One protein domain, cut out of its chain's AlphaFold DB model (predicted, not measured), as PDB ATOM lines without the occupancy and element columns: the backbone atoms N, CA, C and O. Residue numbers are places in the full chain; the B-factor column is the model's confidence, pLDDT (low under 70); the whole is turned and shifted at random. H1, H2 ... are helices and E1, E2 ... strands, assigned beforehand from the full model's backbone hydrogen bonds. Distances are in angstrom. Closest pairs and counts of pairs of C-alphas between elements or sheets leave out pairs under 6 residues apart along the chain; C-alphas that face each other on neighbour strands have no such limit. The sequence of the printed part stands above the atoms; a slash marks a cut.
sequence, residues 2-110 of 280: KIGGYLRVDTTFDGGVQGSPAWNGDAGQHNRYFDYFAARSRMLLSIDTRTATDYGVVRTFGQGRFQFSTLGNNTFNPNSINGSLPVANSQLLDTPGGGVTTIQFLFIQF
ATOM      1  N   LYS A   2     196.852 152.594 121.375       97.12
ATOM      2  CA  LYS A   2     195.794 151.751 120.815       97.12
ATOM      3  C   LYS A   2     196.304 151.145 119.515       97.12
ATOM      4  O   LYS A   2     196.828 151.863 118.670       97.12
ATOM      5  N   ILE A   3     196.118 149.840 119.370       97.06
ATOM      6  CA  ILE A   3     196.287 149.128 118.107       97.06
ATOM      7  C   ILE A   3     194.898 148.664 117.686       97.06
ATOM      8  O   ILE A   3     194.110 148.218 118.520       97.06
ATOM      9  N   GLY A   4     194.566 148.833 116.416       96.06
ATOM     10  CA  GLY A   4     193.260 148.455 115.889       96.06
ATOM     11  C   GLY A   4     193.328 148.143 114.410       96.06
ATOM     12  O   GLY A   4     194.357 148.353 113.772       96.06
ATOM     13  N   GLY A   5     192.225 147.671 113.850       93.12
ATOM     14  CA  GLY A   5     192.206 147.263 112.458       93.12
ATOM     15  C   GLY A   5     191.007 146.410 112.104       93.12
ATOM     16  O   GLY A   5     190.105 146.221 112.920       93.12
ATOM     17  N   TYR A   6     191.030 145.879 110.888       92.81
ATOM     18  CA  TYR A   6     190.119 144.831 110.447       92.81
ATOM     19  C   TYR A   6     190.802 143.935 109.413       92.81
ATOM     20  O   TYR A   6     191.746 144.354 108.741       92.81
ATOM     21  N   LEU A   7     190.268 142.726 109.259       94.06
ATOM     22  CA  LEU A   7     190.476 141.872 108.096       94.06
ATOM     23  C   LEU A   7     189.174 141.841 107.296       94.06
ATOM     24  O   LEU A   7     188.092 141.712 107.866       94.06
ATOM     25  N   ARG A   8     189.282 141.975 105.978       90.88
ATOM     26  CA  ARG A   8     188.178 141.818 105.036       90.88
ATOM     27  C   ARG A   8     188.607 140.861 103.938       90.88
ATOM     28  O   ARG A   8     189.723 140.963 103.431       90.88
ATOM     29  N   VAL A   9     187.695 139.975 103.569       93.00
ATOM     30  CA  VAL A   9     187.810 139.122 102.391       93.00
ATOM     31  C   VAL A   9     186.550 139.337 101.567       93.00
ATOM     32  O   VAL A   9     185.450 139.305 102.117       93.00
ATOM     33  N   ASP A  10     186.716 139.611 100.281       91.06
ATOM     34  CA  ASP A  10     185.619 139.831  99.348       91.06
ATOM     35  C   ASP A  10     185.846 139.081  98.031       91.06
ATOM     36  O   ASP A  10     186.975 138.788  97.634       91.06
ATOM     37  N   THR A  11     184.751 138.704  97.378       93.94
ATOM     38  CA  THR A  11     184.744 138.149  96.025       93.94
ATOM     39  C   THR A  11     183.613 138.809  95.265       93.94
ATOM     40  O   THR A  11     182.489 138.888  95.755       93.94
ATOM     41  N   THR A  12     183.937 139.310  94.085       93.31
ATOM     42  CA  THR A  12     182.999 139.929  93.158       93.31
ATOM     43  C   THR A  12     182.837 138.992  91.973       93.31
ATOM     44  O   THR A  12     183.831 138.492  91.453       93.31
ATOM     45  N   PHE A  13     181.597 138.747  91.567       94.25
ATOM     46  CA  PHE A  13     181.264 138.046  90.330       94.25
ATOM     47  C   PHE A  13     180.835 139.077  89.294       94.25
ATOM     48  O   PHE A  13     180.193 140.058  89.668       94.25
ATOM     49  N   ASP A  14     181.175 138.842  88.028       93.75
ATOM     50  CA  ASP A  14     180.813 139.727  86.911       93.75
ATOM     51  C   ASP A  14     181.255 141.190  87.131       93.75
ATOM     52  O   ASP A  14     180.523 142.158  86.929       93.75
ATOM     53  N   GLY A  15     182.481 141.353  87.628       92.62
ATOM     54  CA  GLY A  15     183.039 142.644  88.003       92.62
ATOM     55  C   GLY A  15     184.489 142.519  88.457       92.62
ATOM     56  O   GLY A  15     185.104 141.462  88.352       92.62
ATOM     57  N   GLY A  16     185.052 143.615  88.954       91.44
ATOM     58  CA  GLY A  16     186.391 143.628  89.544       91.44
ATOM     59  C   GLY A  16     186.405 143.635  91.062       91.44
ATOM     60  O   GLY A  16     185.373 143.741  91.724       91.44
ATOM     61  N   VAL A  17     187.615 143.545  91.609       90.00
ATOM     62  CA  VAL A  17     187.923 143.671  93.035       90.00
ATOM     63  C   VAL A  17     187.156 144.847  93.646       90.00
ATOM     64  O   VAL A  17     187.028 145.900  93.022       90.00
ATOM     65  N   GLN A  18     186.675 144.680  94.887       87.31
ATOM     66  CA  GLN A  18     185.903 145.703  95.609       87.31
ATOM     67  C   GLN A  18     184.541 146.035  94.977       87.31
ATOM     68  O   GLN A  18     184.034 147.140  95.153       87.31
ATOM     69  N   GLY A  19     183.925 145.098  94.255       88.12
ATOM     70  CA  GLY A  19     182.624 145.336  93.632       88.12
ATOM     71  C   GLY A  19     182.697 146.308  92.457       88.12
ATOM     72  O   GLY A  19     181.766 147.086  92.266       88.12
ATOM     73  N   SER A  20     183.808 146.314  91.711       88.44
ATOM     74  CA  SER A  20     183.972 147.176  90.536       88.44
ATOM     75  C   SER A  20     182.987 146.792  89.435       88.44
ATOM     76  O   SER A  20     183.057 145.656  88.966       88.44
ATOM     77  N   PRO A  21     182.089 147.699  89.000       89.88
ATOM     78  CA  PRO A  21     181.174 147.421  87.904       89.88
ATOM     79  C   PRO A  21     181.920 147.136  86.597       89.88
ATOM     80  O   PRO A  21     182.927 147.780  86.285       89.88
ATOM     81  N   ALA A  22     181.384 146.224  85.790       91.56
ATOM     82  CA  ALA A  22     181.888 145.896  84.458       91.56
ATOM     83  C   ALA A  22     181.544 146.989  83.420       91.56
ATOM     84  O   ALA A  22     180.765 146.777  82.497       91.56
ATOM     85  N   TRP A  23     182.101 148.194  83.582       90.06
ATOM     86  CA  TRP A  23     181.800 149.366  82.738       90.06
ATOM     87  C   TRP A  23     182.962 149.867  81.857       90.06
ATOM     88  O   TRP A  23     182.775 150.769  81.046       90.06
ATOM     89  N   ASN A  24     184.171 149.313  82.005       87.44
ATOM     90  CA  ASN A  24     185.382 149.711  81.274       87.44
ATOM     91  C   ASN A  24     186.319 148.497  81.120       87.44
ATOM     92  O   ASN A  24     186.187 147.510  81.843       87.44
ATOM     93  N   GLY A  25     187.263 148.577  80.185       89.00
ATOM     94  CA  GLY A  25     188.269 147.563  79.908       89.00
ATOM     95  C   GLY A  25     187.655 146.298  79.324       89.00
ATOM     96  O   GLY A  25     186.570 146.329  78.738       89.00
ATOM     97  N   ASP A  26     188.346 145.178  79.516       92.50
ATOM     98  CA  ASP A  26     187.874 143.867  79.068       92.50
ATOM     99  C   ASP A  26     186.530 143.491  79.714       92.50
ATOM    100  O   ASP A  26     185.670 142.940  79.029       92.50
ATOM    101  N   ALA A  27     186.315 143.882  80.979       92.44
ATOM    102  CA  ALA A  27     185.048 143.709  81.691       92.44
ATOM    103  C   ALA A  27     183.896 144.468  81.021       92.44
ATOM    104  O   ALA A  27     182.871 143.878  80.713       92.44
ATOM    105  N   GLY A  28     184.071 145.755  80.701       92.62
ATOM    106  CA  GLY A  28     183.049 146.527  79.978       92.62
ATOM    107  C   GLY A  28     182.757 145.984  78.576       92.62
ATOM    108  O   GLY A  28     181.612 145.985  78.128       92.62
ATOM    109  N   GLN A  29     183.781 145.468  77.896       93.38
ATOM    110  CA  GLN A  29     183.647 144.847  76.576       93.38
ATOM    111  C   GLN A  29     183.094 143.416  76.626       93.38
ATOM    112  O   GLN A  29     182.740 142.883  75.575       93.38
ATOM    113  N   HIS A  30     183.056 142.790  77.809       93.25
ATOM    114  CA  HIS A  30     182.758 141.367  77.999       93.25
ATOM    115  C   HIS A  30     183.522 140.471  77.010       93.25
ATOM    116  O   HIS A  30     182.965 139.574  76.373       93.25
ATOM    117  N   ASN A  31     184.811 140.760  76.821       93.94
ATOM    118  CA  ASN A  31     185.634 140.038  75.859       93.94
ATOM    119  C   ASN A  31     186.285 138.789  76.498       93.94
ATOM    120  O   ASN A  31     186.077 138.477  77.667       93.94
ATOM    121  N   ARG A  32     187.085 138.036  75.729       94.69
ATOM    122  CA  ARG A  32     187.670 136.761  76.199       94.69
ATOM    123  C   ARG A  32     188.773 136.906  77.253       94.69
ATOM    124  O   ARG A  32     189.214 135.886  77.771       94.69
ATOM    125  N   TYR A  33     189.243 138.122  77.520       94.69
ATOM    126  CA  TYR A  33     190.223 138.401  78.568       94.69
ATOM    127  C   TYR A  33     189.574 138.740  79.911       94.69
ATOM    128  O   TYR A  33     190.293 138.845  80.898       94.69
ATOM    129  N   PHE A  34     188.251 138.927  79.951       95.12
ATOM    130  CA  PHE A  34     187.521 139.238  81.175       95.12
ATOM    131  C   PHE A  34     187.440 138.029  82.114       95.12
ATOM    132  O   PHE A  34     187.022 136.939  81.711       95.12
ATOM    133  N   ASP A  35     187.786 138.251  83.380       94.25
ATOM    134  CA  ASP A  35     187.623 137.270  84.446       94.25
ATOM    135  C   ASP A  35     186.204 137.335  85.028       94.25
ATOM    136  O   ASP A  35     185.758 138.373  85.508       94.25
ATOM    137  N   TYR A  36     185.502 136.201  85.080       94.38
ATOM    138  CA  TYR A  36     184.135 136.142  85.625       94.38
ATOM    139  C   TYR A  36     184.045 136.368  87.142       94.38
ATOM    140  O   TYR A  36     182.948 136.549  87.676       94.38
ATOM    141  N   PHE A  37     185.172 136.315  87.851       94.38
ATOM    142  CA  PHE A  37     185.234 136.626  89.270       94.38
ATOM    143  C   PHE A  37     186.590 137.217  89.658       94.38
ATOM    144  O   PHE A  37     187.630 136.858  89.109       94.38
ATOM    145  N   ALA A  38     186.566 138.066  90.677       94.25
ATOM    146  CA  ALA A  38     187.733 138.701  91.264       94.25
ATOM    147  C   ALA A  38     187.650 138.624  92.789       94.25
ATOM    148  O   ALA A  38     186.611 138.927  93.377       94.25
ATOM    149  N   ALA A  39     188.735 138.231  93.448       94.06
ATOM    150  CA  ALA A  39     188.805 138.080  94.892       94.06
ATOM    151  C   ALA A  39     189.827 139.042  95.500       94.06
ATOM    152  O   ALA A  39     190.789 139.460  94.855       94.06
ATOM    153  N   ARG A  40     189.631 139.381  96.774       92.81
ATOM    154  CA  ARG A  40     190.578 140.182  97.544       92.81
ATOM    155  C   ARG A  40     190.573 139.801  99.010       92.81
ATOM    156  O   ARG A  40     189.524 139.627  99.620       92.81
ATOM    157  N   SER A  41     191.769 139.786  99.584       93.25
ATOM    158  CA  SER A  41     192.005 139.798 101.024       93.25
ATOM    159  C   SER A  41     192.708 141.097 101.411       93.25
ATOM    160  O   SER A  41     193.679 141.501 100.770       93.25
ATOM    161  N   ARG A  42     192.230 141.781 102.452       91.38
ATOM    162  CA  ARG A  42     192.795 143.053 102.917       91.38
ATOM    163  C   ARG A  42     192.786 143.142 104.436       91.38
ATOM    164  O   ARG A  42     191.743 142.972 105.061       91.38
ATOM    165  N   MET A  43     193.923 143.513 105.012       93.94
ATOM    166  CA  MET A  43     194.049 143.890 106.415       93.94
ATOM    167  C   MET A  43     194.378 145.375 106.529       93.94
ATOM    168  O   MET A  43     195.282 145.872 105.862       93.94
ATOM    169  N   LEU A  44     193.681 146.078 107.412       93.50
ATOM    170  CA  LEU A  44     194.035 147.431 107.823       93.50
ATOM    171  C   LEU A  44     194.568 147.363 109.250       93.50
ATOM    172  O   LEU A  44     193.892 146.831 110.123       93.50
ATOM    173  N   LEU A  45     195.765 147.898 109.474       95.81
ATOM    174  CA  LEU A  45     196.410 147.993 110.780       95.81
ATOM    175  C   LEU A  45     196.582 149.467 111.137       95.81
ATOM    176  O   LEU A  45     197.114 150.242 110.350       95.81
ATOM    177  N   SER A  46     196.154 149.845 112.333       96.81
ATOM    178  CA  SER A  46     196.266 151.201 112.862       96.81
ATOM    179  C   SER A  46     196.956 151.208 114.217       96.81
ATOM    180  O   SER A  46     196.752 150.307 115.034       96.81
ATOM    181  N   ILE A  47     197.751 152.247 114.446       97.62
ATOM    182  CA  ILE A  47     198.476 152.513 115.683       97.62
ATOM    183  C   ILE A  47     198.203 153.970 116.064       97.62
ATOM    184  O   ILE A  47     198.406 154.878 115.263       97.62
ATOM    185  N   ASP A  48     197.733 154.187 117.289       98.19
ATOM    186  CA  ASP A  48     197.430 155.504 117.855       98.19
ATOM    187  C   ASP A  48     198.126 155.636 119.215       98.19
ATOM    188  O   ASP A  48     197.882 154.856 120.149       98.19
ATOM    189  N   THR A  49     199.017 156.611 119.339       98.00
ATOM    190  CA  THR A  49     199.660 156.970 120.604       98.00
ATOM    191  C   THR A  49     199.280 158.388 120.991       98.00
ATOM    192  O   THR A  49     199.071 159.253 120.145       98.00
ATOM    193  N   ARG A  50     199.173 158.620 122.299       97.31
ATOM    194  CA  ARG A  50     198.884 159.926 122.886       97.31
ATOM    195  C   ARG A  50     199.814 160.129 124.061       97.31
ATOM    196  O   ARG A  50     199.834 159.289 124.962       97.31
ATOM    197  N   THR A  51     200.548 161.226 124.033       97.06
ATOM    198  CA  THR A  51     201.529 161.585 125.052       97.06
ATOM    199  C   THR A  51     201.161 162.952 125.596       97.06
ATOM    200  O   THR A  51     201.041 163.911 124.835       97.06
ATOM    201  N   ALA A  52     200.942 163.035 126.906       96.25
ATOM    202  CA  ALA A  52     200.754 164.315 127.571       96.25
ATOM    203  C   ALA A  52     202.086 165.077 127.594       96.25
ATOM    204  O   ALA A  52     203.130 164.505 127.906       96.25
ATOM    205  N   THR A  53     202.029 166.356 127.257       93.75
ATOM    206  CA  THR A  53     203.129 167.315 127.355       93.75
ATOM    207  C   THR A  53     202.639 168.534 128.130       93.75
ATOM    208  O   THR A  53     201.429 168.705 128.305       93.75
ATOM    209  N   ASP A  54     203.552 169.413 128.535       92.94
ATOM    210  CA  ASP A  54     203.200 170.661 129.231       92.94
ATOM    211  C   ASP A  54     202.291 171.583 128.400       92.94
ATOM    212  O   ASP A  54     201.600 172.440 128.945       92.94
ATOM    213  N   TYR A  55     202.246 171.382 127.081       87.44
ATOM    214  CA  TYR A  55     201.457 172.184 126.150       87.44
ATOM    215  C   TYR A  55     200.172 171.473 125.678       87.44
ATOM    216  O   TYR A  55     199.448 171.985 124.827       87.44
ATOM    217  N   GLY A  56     199.873 170.285 126.217       92.31
ATOM    218  CA  GLY A  56     198.712 169.470 125.856       92.31
ATOM    219  C   GLY A  56     199.086 168.078 125.345       92.31
ATOM    220  O   GLY A  56     200.224 167.626 125.464       92.31
ATOM    221  N   VAL A  57     198.116 167.363 124.774       96.12
ATOM    222  CA  VAL A  57     198.323 165.995 124.277       96.12
ATOM    223  C   VAL A  57     198.820 166.018 122.835       96.12
ATOM    224  O   VAL A  57     198.127 166.513 121.948       96.12
ATOM    225  N   VAL A  58     199.982 165.413 122.595       97.69
ATOM    226  CA  VAL A  58     200.468 165.089 121.249       97.69
ATOM    227  C   VAL A  58     199.949 163.706 120.876       97.69
ATOM    228  O   VAL A  58     200.143 162.743 121.621       97.69
ATOM    229  N   ARG A  59     199.293 163.595 119.722       97.44
ATOM    230  CA  ARG A  59     198.844 162.330 119.140       97.44
ATOM    231  C   ARG A  59     199.706 161.980 117.936       97.44
ATOM    232  O   ARG A  59     199.861 162.807 117.047       97.44
ATOM    233  N   THR A  60     200.181 160.743 117.862       97.94
ATOM    234  CA  THR A  60     200.763 160.172 116.640       97.94
ATOM    235  C   THR A  60     199.837 159.075 116.143       97.94
ATOM    236  O   THR A  60     199.433 158.199 116.912       97.94
ATOM    237  N   PHE A  61     199.485 159.123 114.863       97.75
ATOM    238  CA  PHE A  61     198.595 158.151 114.245       97.75
ATOM    239  C   PHE A  61     199.215 157.592 112.970       97.75
ATOM    240  O   PHE A  61     199.657 158.342 112.104       97.75
ATOM    241  N   GLY A  62     199.217 156.269 112.858       97.06
ATOM    242  CA  GLY A  62     199.626 155.546 111.663       97.06
ATOM    243  C   GLY A  62     198.570 154.522 111.277       97.06
ATOM    244  O   GLY A  62     198.003 153.849 112.140       97.06
ATOM    245  N   GLN A  63     198.311 154.387 109.984       95.88
ATOM    246  CA  GLN A  63     197.414 153.390 109.428       95.88
ATOM    247  C   GLN A  63     197.978 152.845 108.116       95.88
ATOM    248  O   GLN A  63     198.069 153.556 107.114       95.88
ATOM    249  N   GLY A  64     198.325 151.562 108.137       94.81
ATOM    250  CA  GLY A  64     198.767 150.798 106.979       94.81
ATOM    251  C   GLY A  64     197.684 149.839 106.505       94.81
ATOM    252  O   GLY A  64     196.873 149.339 107.290       94.81
ATOM    253  N   ARG A  65     197.684 149.563 105.209       92.69
ATOM    254  CA  ARG A  65     196.809 148.586 104.571       92.69
ATOM    255  C   ARG A  65     197.659 147.582 103.814       92.69
ATOM    256  O   ARG A  65     198.454 147.977 102.970       92.69
ATOM    257  N   PHE A  66     197.426 146.312 104.100       93.56
ATOM    258  CA  PHE A  66     198.007 145.159 103.433       93.56
ATOM    259  C   PHE A  66     196.918 144.526 102.579       93.56
ATOM    260  O   PHE A  66     195.809 144.298 103.068       93.56
ATOM    261  N   GLN A  67     197.203 144.273 101.311       92.25
ATOM    262  CA  GLN A  67     196.233 143.746 100.365       92.25
ATOM    263  C   GLN A  67     196.866 142.690  99.469       92.25
ATOM    264  O   GLN A  67     198.011 142.832  99.051       92.25
ATOM    265  N   PHE A  68     196.067 141.679  99.143       93.75
ATOM    266  CA  PHE A  68     196.327 140.746  98.062       93.75
ATOM    267  C   PHE A  68     195.036 140.536  97.264       93.75
ATOM    268  O   PHE A  68     193.986 140.252  97.856       93.75
ATOM    269  N   SER A  69     195.093 140.712  95.949       93.00
ATOM    270  CA  SER A  69     193.942 140.619  95.034       93.00
ATOM    271  C   SER A  69     194.112 139.508  93.993       93.00
ATOM    272  O   SER A  69     195.178 138.914  93.871       93.00
ATOM    273  N   THR A  70     193.066 139.221  93.215       92.25
ATOM    274  CA  THR A  70     193.218 138.529  91.930       92.25
ATOM    275  C   THR A  70     194.163 139.334  91.033       92.25
ATOM    276  O   THR A  70     193.966 140.538  90.846       92.25
ATOM    277  N   LEU A  71     195.182 138.666  90.482       90.31
ATOM    278  CA  LEU A  71     196.125 139.243  89.520       90.31
ATOM    279  C   LEU A  71     195.370 139.929  88.376       90.31
ATOM    280  O   LEU A  71     194.436 139.355  87.829       90.31
ATOM    281  N   GLY A  72     195.771 141.147  88.007       89.12
ATOM    282  CA  GLY A  72     195.107 141.869  86.918       89.12
ATOM    283  C   GLY A  72     193.741 142.463  87.279       89.12
ATOM    284  O   GLY A  72     193.129 143.092  86.419       89.12
ATOM    285  N   ASN A  73     193.300 142.371  88.542       90.06
ATOM    286  CA  ASN A  73     191.985 142.791  89.045       90.06
ATOM    287  C   ASN A  73     190.821 141.956  88.482       90.06
ATOM    288  O   ASN A  73     190.164 141.258  89.247       90.06
ATOM    289  N   ASN A  74     190.559 142.046  87.180       91.50
ATOM    290  CA  ASN A  74     189.478 141.345  86.475       91.50
ATOM    291  C   ASN A  74     189.803 141.065  85.001       91.50
ATOM    292  O   ASN A  74     188.898 140.903  84.178       91.50
ATOM    293  N   THR A  75     191.085 141.101  84.646       91.44
ATOM    294  CA  THR A  75     191.539 140.854  83.285       91.44
ATOM    295  C   THR A  75     192.817 140.034  83.263       91.44
ATOM    296  O   THR A  75     193.768 140.303  84.003       91.44
ATOM    297  N   PHE A  76     192.870 139.100  82.315       89.94
ATOM    298  CA  PHE A  76     194.076 138.372  81.933       89.94
ATOM    299  C   PHE A  76     194.651 138.838  80.581       89.94
ATOM    300  O   PHE A  76     195.348 138.096  79.883       89.94
ATOM    301  N   ASN A  77     194.343 140.069  80.165       88.88
ATOM    302  CA  ASN A  77     194.839 140.655  78.923       88.88
ATOM    303  C   ASN A  77     196.357 140.891  79.002       88.88
ATOM    304  O   ASN A  77     196.812 141.612  79.894       88.88
ATOM    305  N   PRO A  78     197.167 140.375  78.057       84.69
ATOM    306  CA  PRO A  78     198.614 140.587  78.057       84.69
ATOM    307  C   PRO A  78     199.039 142.062  78.079       84.69
ATOM    308  O   PRO A  78     200.108 142.377  78.587       84.69
ATOM    309  N   ASN A  79     198.211 142.991  77.594       78.69
ATOM    310  CA  ASN A  79     198.504 144.425  77.687       78.69
ATOM    311  C   ASN A  79     198.373 144.981  79.121       78.69
ATOM    312  O   ASN A  79     198.892 146.060  79.401       78.69
ATOM    313  N   SER A  80     197.697 144.259  80.019       78.62
ATOM    314  CA  SER A  80     197.450 144.629  81.419       78.62
ATOM    315  C   SER A  80     198.303 143.845  82.423       78.62
ATOM    316  O   SER A  80     198.559 144.352  83.513       78.62
ATOM    317  N   ILE A  81     198.762 142.634  82.074       81.00
ATOM    318  CA  ILE A  81     199.470 141.714  82.993       81.00
ATOM    319  C   ILE A  81     200.847 141.231  82.488       81.00
ATOM    320  O   ILE A  81     201.349 140.202  82.937       81.00
ATOM    321  N   ASN A  82     201.485 141.938  81.552       70.69
ATOM    322  CA  ASN A  82     202.837 141.604  81.080       70.69
ATOM    323  C   ASN A  82     203.924 142.318  81.905       70.69
ATOM    324  O   ASN A  82     203.801 143.499  82.196       70.69
ATOM    325  N   GLY A  83     205.010 141.616  82.247       60.16
ATOM    326  CA  GLY A  83     206.152 142.148  83.003       60.16
ATOM    327  C   GLY A  83     207.179 142.942  82.181       60.16
ATOM    328  O   GLY A  83     208.180 143.393  82.738       60.16
ATOM    329  N   SER A  84     206.985 143.106  80.867       59.06
ATOM    330  CA  SER A  84     207.845 143.971  80.053       59.06
ATOM    331  C   SER A  84     207.506 145.452  80.249       59.06
ATOM    332  O   SER A  84     206.337 145.843  80.260       59.06
ATOM    333  N   LEU A  85     208.538 146.298  80.334       55.69
ATOM    334  CA  LEU A  85     208.373 147.752  80.371       55.69
ATOM    335  C   LEU A  85     207.523 148.252  79.193       55.69
ATOM    336  O   LEU A  85     207.644 147.716  78.091       55.69
ATOM    337  N   PRO A  86     206.684 149.283  79.407       54.44
ATOM    338  CA  PRO A  86     206.486 150.081  80.612       54.44
ATOM    339  C   PRO A  86     205.346 149.565  81.509       54.44
ATOM    340  O   PRO A  86     204.893 150.301  82.382       54.44
ATOM    341  N   VAL A  87     204.857 148.330  81.327       54.09
ATOM    342  CA  VAL A  87     203.721 147.798  82.106       54.09
ATOM    343  C   VAL A  87     204.190 147.319  83.490       54.09
ATOM    344  O   VAL A  87     203.941 146.201  83.909       54.09
ATOM    345  N   ALA A  88     204.883 148.179  84.239       55.00
ATOM    346  CA  ALA A  88     205.178 147.980  85.660       55.00
ATOM    347  C   ALA A  88     203.992 148.479  86.504       55.00
ATOM    348  O   ALA A  88     204.122 149.383  87.329       55.00
ATOM    349  N   ASN A  89     202.797 147.963  86.218       62.31
ATOM    350  CA  ASN A  89     201.574 148.398  86.882       62.31
ATOM    351  C   ASN A  89     201.442 147.721  88.259       62.31
ATOM    352  O   ASN A  89     201.872 146.583  88.446       62.31
ATOM    353  N   SER A  90     200.767 148.388  89.198       63.97
ATOM    354  CA  SER A  90     200.328 147.823  90.484       63.97
ATOM    355  C   SER A  90     199.609 146.473  90.316       63.97
ATOM    356  O   SER A  90     199.690 145.610  91.181       63.97
ATOM    357  N   GLN A  91     198.982 146.249  89.154       67.31
ATOM    358  CA  GLN A  91     198.324 144.991  88.783       67.31
ATOM    359  C   GLN A  91     199.235 143.752  88.829       67.31
ATOM    360  O   GLN A  91     198.705 142.656  88.961       67.31
ATOM    361  N   LEU A  92     200.563 143.902  88.737       76.94
ATOM    362  CA  LEU A  92     201.538 142.803  88.836       76.94
ATOM    363  C   LEU A  92     202.021 142.537  90.265       76.94
ATOM    364  O   LEU A  92     202.795 141.609  90.484       76.94
ATOM    365  N   LEU A  93     201.603 143.346  91.241       83.31
ATOM    366  CA  LEU A  93     202.007 143.144  92.630       83.31
ATOM    367  C   LEU A  93     201.328 141.911  93.235       83.31
ATOM    368  O   LEU A  93     201.847 141.363  94.193       83.31
ATOM    369  N   ASP A  94     200.227 141.422  92.664       88.56
ATOM    370  CA  ASP A  94     199.428 140.307  93.187       88.56
ATOM    371  C   ASP A  94     199.835 138.925  92.608       88.56
ATOM    372  O   ASP A  94     199.008 138.137  92.146       88.56
ATOM    373  N   THR A  95     201.136 138.612  92.619       87.62
ATOM    374  CA  THR A  95     201.712 137.302  92.226       87.62
ATOM    375  C   THR A  95     202.166 136.490  93.452       87.62
ATOM    376  O   THR A  95     202.195 137.030  94.558       87.62
ATOM    377  N   PRO A  96     202.568 135.205  93.327       87.88
ATOM    378  CA  PRO A  96     203.133 134.462  94.457       87.88
ATOM    379  C   PRO A  96     204.287 135.217  95.138       87.88
ATOM    380  O   PRO A  96     205.239 135.626  94.478       87.88
ATOM    381  N   GLY A  97     204.185 135.414  96.458       86.75
ATOM    382  CA  GLY A  97     205.146 136.199  97.248       86.75
ATOM    383  C   GLY A  97     204.986 137.724  97.153       86.75
ATOM    384  O   GLY A  97     205.761 138.444  97.778       86.75
ATOM    385  N   GLY A  98     204.003 138.206  96.391       88.88
ATOM    386  CA  GLY A  98     203.664 139.616  96.249       88.88
ATOM    387  C   GLY A  98     202.601 140.108  97.240       88.88
ATOM    388  O   GLY A  98     202.384 139.536  98.309       88.88
ATOM    389  N   GLY A  99     201.943 141.197  96.864       89.06
ATOM    390  CA  GLY A  99     200.920 141.933  97.594       89.06
ATOM    391  C   GLY A  99     201.214 143.432  97.588       89.06
ATOM    392  O   GLY A  99     202.327 143.878  97.297       89.06
ATOM    393  N   VAL A 100     200.214 144.229  97.949       88.81
ATOM    394  CA  VAL A 100     200.337 145.687  98.046       88.81
ATOM    395  C   VAL A 100     200.287 146.111  99.506       88.81
ATOM    396  O   VAL A 100     199.364 145.758 100.242       88.81
ATOM    397  N   THR A 101     201.259 146.924  99.920       90.56
ATOM    398  CA  THR A 101     201.192 147.663 101.184       90.56
ATOM    399  C   THR A 101     201.082 149.151 100.890       90.56
ATOM    400  O   THR A 101     201.924 149.710 100.195       90.56
ATOM    401  N   THR A 102     200.050 149.801 101.424       88.50
ATOM    402  CA  THR A 102     199.821 151.244 101.253       88.50
ATOM    403  C   THR A 102     199.676 151.930 102.602       88.50
ATOM    404  O   THR A 102     199.017 151.394 103.496       88.50
ATOM    405  N   ILE A 103     200.193 153.148 102.715       92.25
ATOM    406  CA  ILE A 103     199.932 154.041 103.847       92.25
ATOM    407  C   ILE A 103     198.635 154.803 103.556       92.25
ATOM    408  O   ILE A 103     198.479 155.340 102.463       92.25
ATOM    409  N   GLN A 104     197.698 154.811 104.508       90.38
ATOM    410  CA  GLN A 104     196.453 155.589 104.406       90.38
ATOM    411  C   GLN A 104     196.476 156.823 105.305       90.38
ATOM    412  O   GLN A 104     196.028 157.887 104.915       90.38
ATOM    413  N   PHE A 105     197.017 156.700 106.513       94.44
ATOM    414  CA  PHE A 105     197.193 157.848 107.393       94.44
ATOM    415  C   PHE A 105     198.529 157.743 108.102       94.44
ATOM    416  O   PHE A 105     198.904 156.665 108.566       94.44
ATOM    417  N   LEU A 106     199.237 158.859 108.194       96.94
ATOM    418  CA  LEU A 106     200.495 158.962 108.914       96.94
ATOM    419  C   LEU A 106     200.698 160.419 109.322       96.94
ATOM    420  O   LEU A 106     201.206 161.223 108.544       96.94
ATOM    421  N   PHE A 107     200.250 160.766 110.525       98.06
ATOM    422  CA  PHE A 107     200.226 162.156 110.968       98.06
ATOM    423  C   PHE A 107     200.493 162.319 112.464       98.06
ATOM    424  O   PHE A 107     200.333 161.394 113.270       98.06
ATOM    425  N   ILE A 108     200.854 163.547 112.831       98.00
ATOM    426  CA  ILE A 108     200.924 164.029 114.210       98.00
ATOM    427  C   ILE A 108     199.869 165.119 114.405       98.00
ATOM    428  O   ILE A 108     199.656 165.954 113.529       98.00
ATOM    429  N   GLN A 109     199.209 165.102 115.560       97.31
ATOM    430  CA  GLN A 109     198.209 166.082 115.967       97.31
ATOM    431  C   GLN A 109     198.553 166.687 117.320       97.31
ATOM    432  O   GLN A 109     198.871 165.961 118.263       97.31
ATOM    433  N   PHE A 110     198.461 168.010 117.422       96.62
ATOM    434  CA  PHE A 110     198.747 168.739 118.652       96.62
ATOM    435  C   PHE A 110     198.145 170.153 118.611       96.62
ATOM    436  O   PHE A 110     198.285 170.843 117.609       96.62
TER     437      PHE A 110
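This is residues 2 to 110 of the 280 residues of the protein "Porin" of Bradyrhizobium sp. Leo121 (UniProt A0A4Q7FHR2). A long, narrow, twisted sheet of four strands makes most of the length of a rod, with a head made mostly of loops and holding the short helices H1 and H2 at one end. The turn of the long E2 and E3 hairpin, residues 54 to 55, makes the other end. The printed part has 109 residues, with named elements in the order E1 H1 E2 E3 H2 E4; the sheet runs E1 - E2 - E3 - E4, all antiparallel, and the class is mostly strand. The whole is loose, with a radius of gyration of the C-alphas of 18.7 A and spans of 65 by 30 by 25 A.

The inner strands, E2, residues 37 to 53, and E3, residues 56 to 69, form a hairpin at 167 degrees, with N 47 and O 62 2.8 A apart. Edge strand E1, residues 2 to 13, is antiparallel to E2 at 166 degrees, with N 8 and O 42 at 2.8 A. Edge strand E4, residues 100 to 110, is antiparallel to E3 at 171 degrees, with N 61 and O 107 at 2.9 A. H1, residues 25 to 29, and H2, residues 78 to 81, are apart, and neither is on the sheet. In H1 the O i to N i+4 pair is within hydrogen-bond range; H2 is too short for one.

E2 is 52.1 A long, E3 42.5 A, E1 36.4 A and E4 31.0 A. E1 begins at C-alpha 2, (195.794, 151.751, 120.815), and E4 ends at C-alpha 110, (198.747, 168.739, 118.652). H1 begins at C-alpha 25, (188.269, 147.563, 79.908).

The two C-alphas farthest apart, those of Arg 32 and Asp 54, are 64.8 A apart. The printed part has no cut. The links E1 to H1 and H2 to E4 are long, with 11 and 18 residues. The mean pLDDT of the printed part is 89.3; residues 83 to 91 are under 70.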